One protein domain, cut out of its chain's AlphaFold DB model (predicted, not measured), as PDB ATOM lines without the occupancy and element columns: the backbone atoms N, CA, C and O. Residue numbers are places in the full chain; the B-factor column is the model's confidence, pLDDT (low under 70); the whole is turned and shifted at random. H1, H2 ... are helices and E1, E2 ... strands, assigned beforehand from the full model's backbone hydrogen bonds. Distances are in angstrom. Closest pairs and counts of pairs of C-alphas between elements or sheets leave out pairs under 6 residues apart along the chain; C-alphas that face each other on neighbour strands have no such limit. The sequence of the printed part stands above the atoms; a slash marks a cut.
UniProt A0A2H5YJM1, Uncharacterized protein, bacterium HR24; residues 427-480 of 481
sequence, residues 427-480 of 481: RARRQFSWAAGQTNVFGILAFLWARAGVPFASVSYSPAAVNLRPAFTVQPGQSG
ATOM      1  N   ARG A 427     138.563 130.178 163.725       95.62
ATOM      2  CA  ARG A 427     137.197 130.435 163.272       95.62
ATOM      3  C   ARG A 427     136.506 129.108 163.041       95.62
ATOM      4  O   ARG A 427     137.001 128.274 162.280       95.62
ATOM      5  N   ALA A 428     135.349 128.927 163.665       94.44
ATOM      6  CA  ALA A 428     134.540 127.740 163.460       94.44
ATOM      7  C   ALA A 428     134.081 127.665 161.994       94.44
ATOM      8  O   ALA A 428     133.350 128.528 161.509       94.44
ATOM      9  N   ARG A 429     134.501 126.622 161.269       90.62
ATOM     10  CA  ARG A 429     134.103 126.409 159.861       90.62
ATOM     11  C   ARG A 429     132.655 125.936 159.711       90.62
ATOM     12  O   ARG A 429     132.104 125.966 158.616       90.62
ATOM     13  N   ARG A 430     132.058 125.481 160.808       90.19
ATOM     14  CA  ARG A 430     130.692 124.966 160.909       90.19
ATOM     15  C   ARG A 430     130.176 125.159 162.326       90.19
ATOM     16  O   ARG A 430     130.940 125.514 163.221       90.19
ATOM     17  N   GLN A 431     128.904 124.845 162.526       92.19
ATOM     18  CA  GLN A 431     128.338 124.811 163.861       92.19
ATOM     19  C   GLN A 431     128.862 123.604 164.652       92.19
ATOM     20  O   GLN A 431     128.840 122.465 164.171       92.19
ATOM     21  N   PHE A 432     129.271 123.858 165.891       93.69
ATOM     22  CA  PHE A 432     129.500 122.834 166.906       93.69
ATOM     23  C   PHE A 432     128.443 122.991 167.987       93.69
ATOM     24  O   PHE A 432     128.228 124.101 168.467       93.69
ATOM     25  N   SER A 433     127.772 121.905 168.359       93.94
ATOM     26  CA  SER A 433     126.713 121.934 169.363       93.94
ATOM     27  C   SER A 433     126.862 120.759 170.316       93.94
ATOM     28  O   SER A 433     127.120 119.631 169.891       93.94
ATOM     29  N   TRP A 434     126.697 121.049 171.601       95.88
ATOM     30  CA  TRP A 434     126.681 120.083 172.686       95.88
ATOM     31  C   TRP A 434     125.339 120.191 173.394       95.88
ATOM     32  O   TRP A 434     124.929 121.285 173.790       95.88
ATOM     33  N   ALA A 435     124.661 119.059 173.557       96.62
ATOM     34  CA  ALA A 435     123.420 119.003 174.316       96.62
ATOM     35  C   ALA A 435     123.700 119.029 175.827       96.62
ATOM     36  O   ALA A 435     124.740 118.549 176.291       96.62
ATOM     37  N   ALA A 436     122.742 119.535 176.608       97.00
ATOM     38  CA  ALA A 436     122.815 119.471 178.065       97.00
ATOM     39  C   ALA A 436     123.000 118.015 178.533       97.00
ATOM     40  O   ALA A 436     122.353 117.099 178.028       97.00
ATOM     41  N   GLY A 437     123.915 117.794 179.478       96.38
ATOM     42  CA  GLY A 437     124.266 116.461 179.979       96.38
ATOM     43  C   GLY A 437     125.287 115.686 179.134       96.38
ATOM     44  O   GLY A 437     125.851 114.712 179.631       96.38
ATOM     45  N   GLN A 438     125.603 116.118 177.907       94.00
ATOM     46  CA  GLN A 438     126.494 115.369 177.014       94.00
ATOM     47  C   GLN A 438     127.970 115.508 177.413       94.00
ATOM     48  O   GLN A 438     128.635 114.523 177.732       94.00
ATOM     49  N   THR A 439     128.490 116.737 177.408       95.12
ATOM     50  CA  THR A 439     129.918 117.027 177.627       95.12
ATOM     51  C   THR A 439     130.061 118.038 178.752       95.12
ATOM     52  O   THR A 439     129.260 118.964 178.856       95.12
ATOM     53  N   ASN A 440     131.049 117.841 179.623       96.19
ATOM     54  CA  ASN A 440     131.336 118.804 180.678       96.19
ATOM     55  C   ASN A 440     132.122 120.007 180.142       96.19
ATOM     56  O   ASN A 440     132.671 119.966 179.041       96.19
ATOM     57  N   VAL A 441     132.183 121.079 180.931       96.62
ATOM     58  CA  VAL A 441     132.902 122.307 180.554       96.62
ATOM     59  C   VAL A 441     134.360 122.017 180.180       96.62
ATOM     60  O   VAL A 441     134.833 122.529 179.170       96.62
ATOM     61  N   PHE A 442     135.057 121.150 180.922       95.19
ATOM     62  CA  PHE A 442     136.439 120.766 180.616       95.19
ATOM     63  C   PHE A 442     136.571 120.144 179.221       95.19
ATOM     64  O   PHE A 442     137.456 120.527 178.465       95.19
ATOM     65  N   GLY A 443     135.681 119.218 178.854       94.44
ATOM     66  CA  GLY A 443     135.694 118.570 177.544       94.44
ATOM     67  C   GLY A 443     135.364 119.527 176.397       94.44
ATOM     68  O   GLY A 443     135.967 119.424 175.331       94.44
ATOM     69  N   ILE A 444     134.455 120.485 176.617       95.56
ATOM     70  CA  ILE A 444     134.155 121.540 175.635       95.56
ATOM     71  C   ILE A 444     135.387 122.431 175.434       95.56
ATOM     72  O   ILE A 444     135.792 122.665 174.298       95.56
ATOM     73  N   LEU A 445     136.031 122.873 176.519       95.06
ATOM     74  CA  LEU A 445     137.255 123.673 176.442       95.06
ATOM     75  C   LEU A 445     138.385 122.898 175.758       95.06
ATOM     76  O   LEU A 445     138.994 123.422 174.829       95.06
ATOM     77  N   ALA A 446     138.625 121.645 176.149       94.81
ATOM     78  CA  ALA A 446     139.646 120.800 175.536       94.81
ATOM     79  C   ALA A 446     139.436 120.659 174.024       94.81
ATOM     80  O   ALA A 446     140.392 120.776 173.261       94.81
ATOM     81  N   PHE A 447     138.185 120.500 173.581       95.00
ATOM     82  CA  PHE A 447     137.849 120.489 172.161       95.00
ATOM     83  C   PHE A 447     138.206 121.812 171.465       95.00
ATOM     84  O   PHE A 447     138.862 121.789 170.426       95.00
ATOM     85  N   LEU A 448     137.794 122.959 172.012       96.12
ATOM     86  CA  LEU A 448     138.023 124.270 171.385       96.12
ATOM     87  C   LEU A 448     139.514 124.624 171.314       96.12
ATOM     88  O   LEU A 448     140.008 125.042 170.266       96.12
ATOM     89  N   TRP A 449     140.252 124.384 172.397       95.62
ATOM     90  CA  TRP A 449     141.702 124.562 172.438       95.62
ATOM     91  C   TRP A 449     142.422 123.643 171.456       95.62
ATOM     92  O   TRP A 449     143.321 124.089 170.736       95.62
ATOM     93  N   ALA A 450     141.964 122.393 171.342       96.06
ATOM     94  CA  ALA A 450     142.499 121.472 170.358       96.06
ATOM     95  C   ALA A 450     142.311 121.993 168.937       96.06
ATOM     96  O   ALA A 450     143.275 121.961 168.180       96.06
ATOM     97  N   ARG A 451     141.150 122.577 168.594       96.19
ATOM     98  CA  ARG A 451     140.927 123.205 167.277       96.19
ATOM     99  C   ARG A 451     141.913 124.326 166.969       96.19
ATOM    100  O   ARG A 451     142.376 124.413 165.831       96.19
ATOM    101  N   ALA A 452     142.293 125.108 167.977       94.94
ATOM    102  CA  ALA A 452     143.345 126.122 167.880       94.94
ATOM    103  C   ALA A 452     144.775 125.535 167.843       94.94
ATOM    104  O   ALA A 452     145.740 126.263 167.622       94.94
ATOM    105  N   GLY A 453     144.923 124.219 168.009       93.94
ATOM    106  CA  GLY A 453     146.196 123.503 167.980       93.94
ATOM    107  C   GLY A 453     146.954 123.525 169.303       93.94
ATOM    108  O   GLY A 453     148.133 123.192 169.302       93.94
ATOM    109  N   VAL A 454     146.310 123.906 170.410       92.50
ATOM    110  CA  VAL A 454     146.940 124.051 171.728       92.50
ATOM    111  C   VAL A 454     146.419 122.963 172.675       92.50
ATOM    112  O   VAL A 454     145.205 122.780 172.777       92.50
ATOM    113  N   PRO A 455     147.293 122.234 173.393       91.56
ATOM    114  CA  PRO A 455     146.850 121.266 174.388       91.56
ATOM    115  C   PRO A 455     146.209 121.976 175.584       91.56
ATOM    116  O   PRO A 455     146.755 122.942 176.118       91.56
ATOM    117  N   PHE A 456     145.065 121.464 176.039       91.19
ATOM    118  CA  PHE A 456     144.401 121.940 177.248       91.19
ATOM    119  C   PHE A 456     144.611 120.936 178.379       91.19
ATOM    120  O   PHE A 456     144.137 119.803 178.321       91.19
ATOM    121  N   ALA A 457     145.328 121.364 179.413       87.19
ATOM    122  CA  ALA A 457     145.613 120.567 180.595       87.19
ATOM    123  C   ALA A 457     145.382 121.402 181.856       87.19
ATOM    124  O   ALA A 457     145.396 122.632 181.820       87.19
ATOM    125  N   SER A 458     145.186 120.728 182.987       86.06
ATOM    126  CA  SER A 458     144.974 121.391 184.273       86.06
ATOM    127  C   SER A 458     145.874 120.800 185.347       86.06
ATOM    128  O   SER A 458     146.062 119.587 185.407       86.06
ATOM    129  N   VAL A 459     146.421 121.670 186.198       85.88
ATOM    130  CA  VAL A 459     147.081 121.273 187.456       85.88
ATOM    131  C   VAL A 459     146.031 121.084 188.552       85.88
ATOM    132  O   VAL A 459     146.134 120.188 189.383       85.88
ATOM    133  N   SER A 460     144.999 121.925 188.530       85.75
ATOM    134  CA  SER A 460     143.800 121.819 189.350       85.75
ATOM    135  C   SER A 460     142.602 122.335 188.555       85.75
ATOM    136  O   SER A 460     142.750 123.132 187.627       85.75
ATOM    137  N   TYR A 461     141.409 121.871 188.911       89.75
ATOM    138  CA  TYR A 461     140.159 122.280 188.279       89.75
ATOM    139  C   TYR A 461     139.070 122.473 189.332       89.75
ATOM    140  O   TYR A 461     139.082 121.849 190.394       89.75
ATOM    141  N   SER A 462     138.112 123.350 189.037       93.25
ATOM    142  CA  SER A 462     136.932 123.517 189.882       93.25
ATOM    143  C   SER A 462     135.968 122.335 189.701       93.25
ATOM    144  O   SER A 462     135.916 121.747 188.616       93.25
ATOM    145  N   PRO A 463     135.128 122.008 190.703       94.38
ATOM    146  CA  PRO A 463     134.076 121.003 190.536       94.38
ATOM    147  C   PRO A 463     133.146 121.314 189.358       94.38
ATOM    148  O   PRO A 463     132.722 120.408 188.645       94.38
ATOM    149  N   ALA A 464     132.873 122.598 189.101       94.56
ATOM    150  CA  ALA A 464     132.065 123.027 187.965       94.56
ATOM    151  C   ALA A 464     132.677 122.604 186.619       94.56
ATOM    152  O   ALA A 464     131.939 122.162 185.746       94.56
ATOM    153  N   ALA A 465     134.005 122.655 186.460       93.31
ATOM    154  CA  ALA A 465     134.664 122.290 185.205       93.31
ATOM    155  C   ALA A 465     134.362 120.842 184.772       93.31
ATOM    156  O   ALA A 465     134.224 120.564 183.581       93.31
ATOM    157  N   VAL A 466     134.222 119.925 185.734       95.12
ATOM    158  CA  VAL A 466     134.009 118.495 185.463       95.12
ATOM    159  C   VAL A 466     132.561 118.034 185.659       95.12
ATOM    160  O   VAL A 466     132.150 117.078 184.994       95.12
ATOM    161  N   ASN A 467     131.779 118.724 186.499       96.06
ATOM    162  CA  ASN A 467     130.397 118.354 186.824       96.06
ATOM    163  C   ASN A 467     129.351 119.108 185.993       96.06
ATOM    164  O   ASN A 467     128.303 118.539 185.687       96.06
ATOM    165  N   LEU A 468     129.603 120.368 185.614       97.50
ATOM    166  CA  LEU A 468     128.658 121.141 184.808       97.50
ATOM    167  C   LEU A 468     128.700 120.652 183.359       97.50
ATOM    168  O   LEU A 468     129.759 120.644 182.733       97.50
ATOM    169  N   ARG A 469     127.537 120.268 182.825       97.81
ATOM    170  CA  ARG A 469     127.361 119.745 181.460       97.81
ATOM    171  C   ARG A 469     126.332 120.584 180.700       97.81
ATOM    172  O   ARG A 469     125.179 120.157 180.578       97.81
ATOM    173  N   PRO A 470     126.696 121.804 180.277       97.38
ATOM    174  CA  PRO A 470     125.745 122.748 179.716       97.38
ATOM    175  C   PRO A 470     125.365 122.370 178.282       97.38
ATOM    176  O   PRO A 470     126.113 121.682 177.588       97.38
ATOM    177  N   ALA A 471     124.224 122.881 177.822       97.56
ATOM    178  CA  ALA A 471     124.043 123.061 176.390       97.56
ATOM    179  C   ALA A 471     124.957 124.208 175.936       97.56
ATOM    180  O   ALA A 471     124.977 125.266 176.564       97.56
ATOM    181  N   PHE A 472     125.723 124.002 174.869       96.88
ATOM    182  CA  PHE A 472     126.635 125.014 174.338       96.88
ATOM    183  C   PHE A 472     126.680 124.925 172.820       96.88
ATOM    184  O   PHE A 472     126.483 123.855 172.244       96.88
ATOM    185  N   THR A 473     126.889 126.047 172.142       96.62
ATOM    186  CA  THR A 473     126.966 126.074 170.682       96.62
ATOM    187  C   THR A 473     127.934 127.150 170.228       96.62
ATOM    188  O   THR A 473     127.851 128.285 170.682       96.62
ATOM    189  N   VAL A 474     128.814 126.780 169.301       96.25
ATOM    190  CA  VAL A 474     129.681 127.700 168.562       96.25
ATOM    191  C   VAL A 474     129.164 127.762 167.135       96.25
ATOM    192  O   VAL A 474     129.073 126.735 166.457       96.25
ATOM    193  N   GLN A 475     128.778 128.953 166.697       95.94
ATOM    194  CA  GLN A 475     128.248 129.207 165.363       95.94
ATOM    195  C   GLN A 475     129.375 129.320 164.328       95.94
ATOM    196  O   GLN A 475     130.496 129.700 164.679       95.94
ATOM    197  N   PRO A 476     129.090 129.052 163.040       94.19
ATOM    198  CA  PRO A 476     130.045 129.315 161.972       94.19
ATOM    199  C   PRO A 476     130.583 130.753 162.036       94.19
ATOM    200  O   PRO A 476     129.828 131.702 162.242       94.19
ATOM    201  N   GLY A 477     131.894 130.914 161.867       95.06
ATOM    202  CA  GLY A 477     132.577 132.207 161.906       95.06
ATOM    203  C   GLY A 477     132.867 132.760 163.306       95.06
ATOM    204  O   GLY A 477     133.599 133.744 163.402       95.06
ATOM    205  N   GLN A 478     132.370 132.150 164.386       96.50
ATOM    206  CA  GLN A 478     132.753 132.553 165.743       96.50
ATOM    207  C   GLN A 478     134.185 132.120 166.081       96.50
ATOM    208  O   GLN A 478     134.707 131.148 165.524       96.50
ATOM    209  N   SER A 479     134.817 132.871 166.987       94.81
ATOM    210  CA  SER A 479     136.082 132.492 167.618       94.81
ATOM    211  C   SER A 479     135.897 131.372 168.636       94.81
ATOM    212  O   SER A 479     134.776 131.005 168.979       94.81
ATOM    213  N   GLY A 480     137.014 130.828 169.127       89.81
ATOM    214  CA  GLY A 480     137.000 129.901 170.261       89.81
ATOM    215  C   GLY A 480     137.001 130.596 171.623       89.81
ATOM    216  O   GLY A 480     136.840 129.909 172.629       89.81
TER     217      GLY A 480
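Overview. This is residues 427 to 480 of the 481 residues of an uncharacterized protein of bacterium HR24 (UniProt A0A2H5YJM1). A short two-stranded ribbon, E1 with E2, edges a flat domain; H1 lies in the middle, the small H2 touches H1, and the long link of residues 452 to 462 loops round the side of H1 away from the ribbon. The printed part has 54 residues, in the order E1, H1, H2, E2; the strands are antiparallel. The class is mixed, with 22 residues in named elements, under half. It is compact, with a radius of gyration of the C-alphas of 11.5 A and spans of 31 by 25 by 12 A.

Along the chain. Find C-alpha 432 at (129.500, 122.834, 166.906), where E1, residues 432 to 434, begins. E2 is residues 472 to 474, ending at (129.681, 127.700, 168.562). H1, residues 441 to 451, runs 15.5 A; H2 is residues 463 to 467.

Arrangement. Look at N 432 and O 474, 2.9 A apart, within hydrogen-bond range across antiparallel E1 and E2. H1 and E2 are only just apart, closest 8.4 A. H1 and H2 touch, closest at C-alphas of Val 441 and Ala 465, 5.0 A. In H1 and H2 every O i to N i+4 pair is within hydrogen-bond range.

Size, cuts and confidence. The C-alphas of Val 459 and Pro 476 are farthest apart, 31.7 A. The printed part has no cut; the H1 to H2 link is long. No printed residue is under 70 in pLDDT.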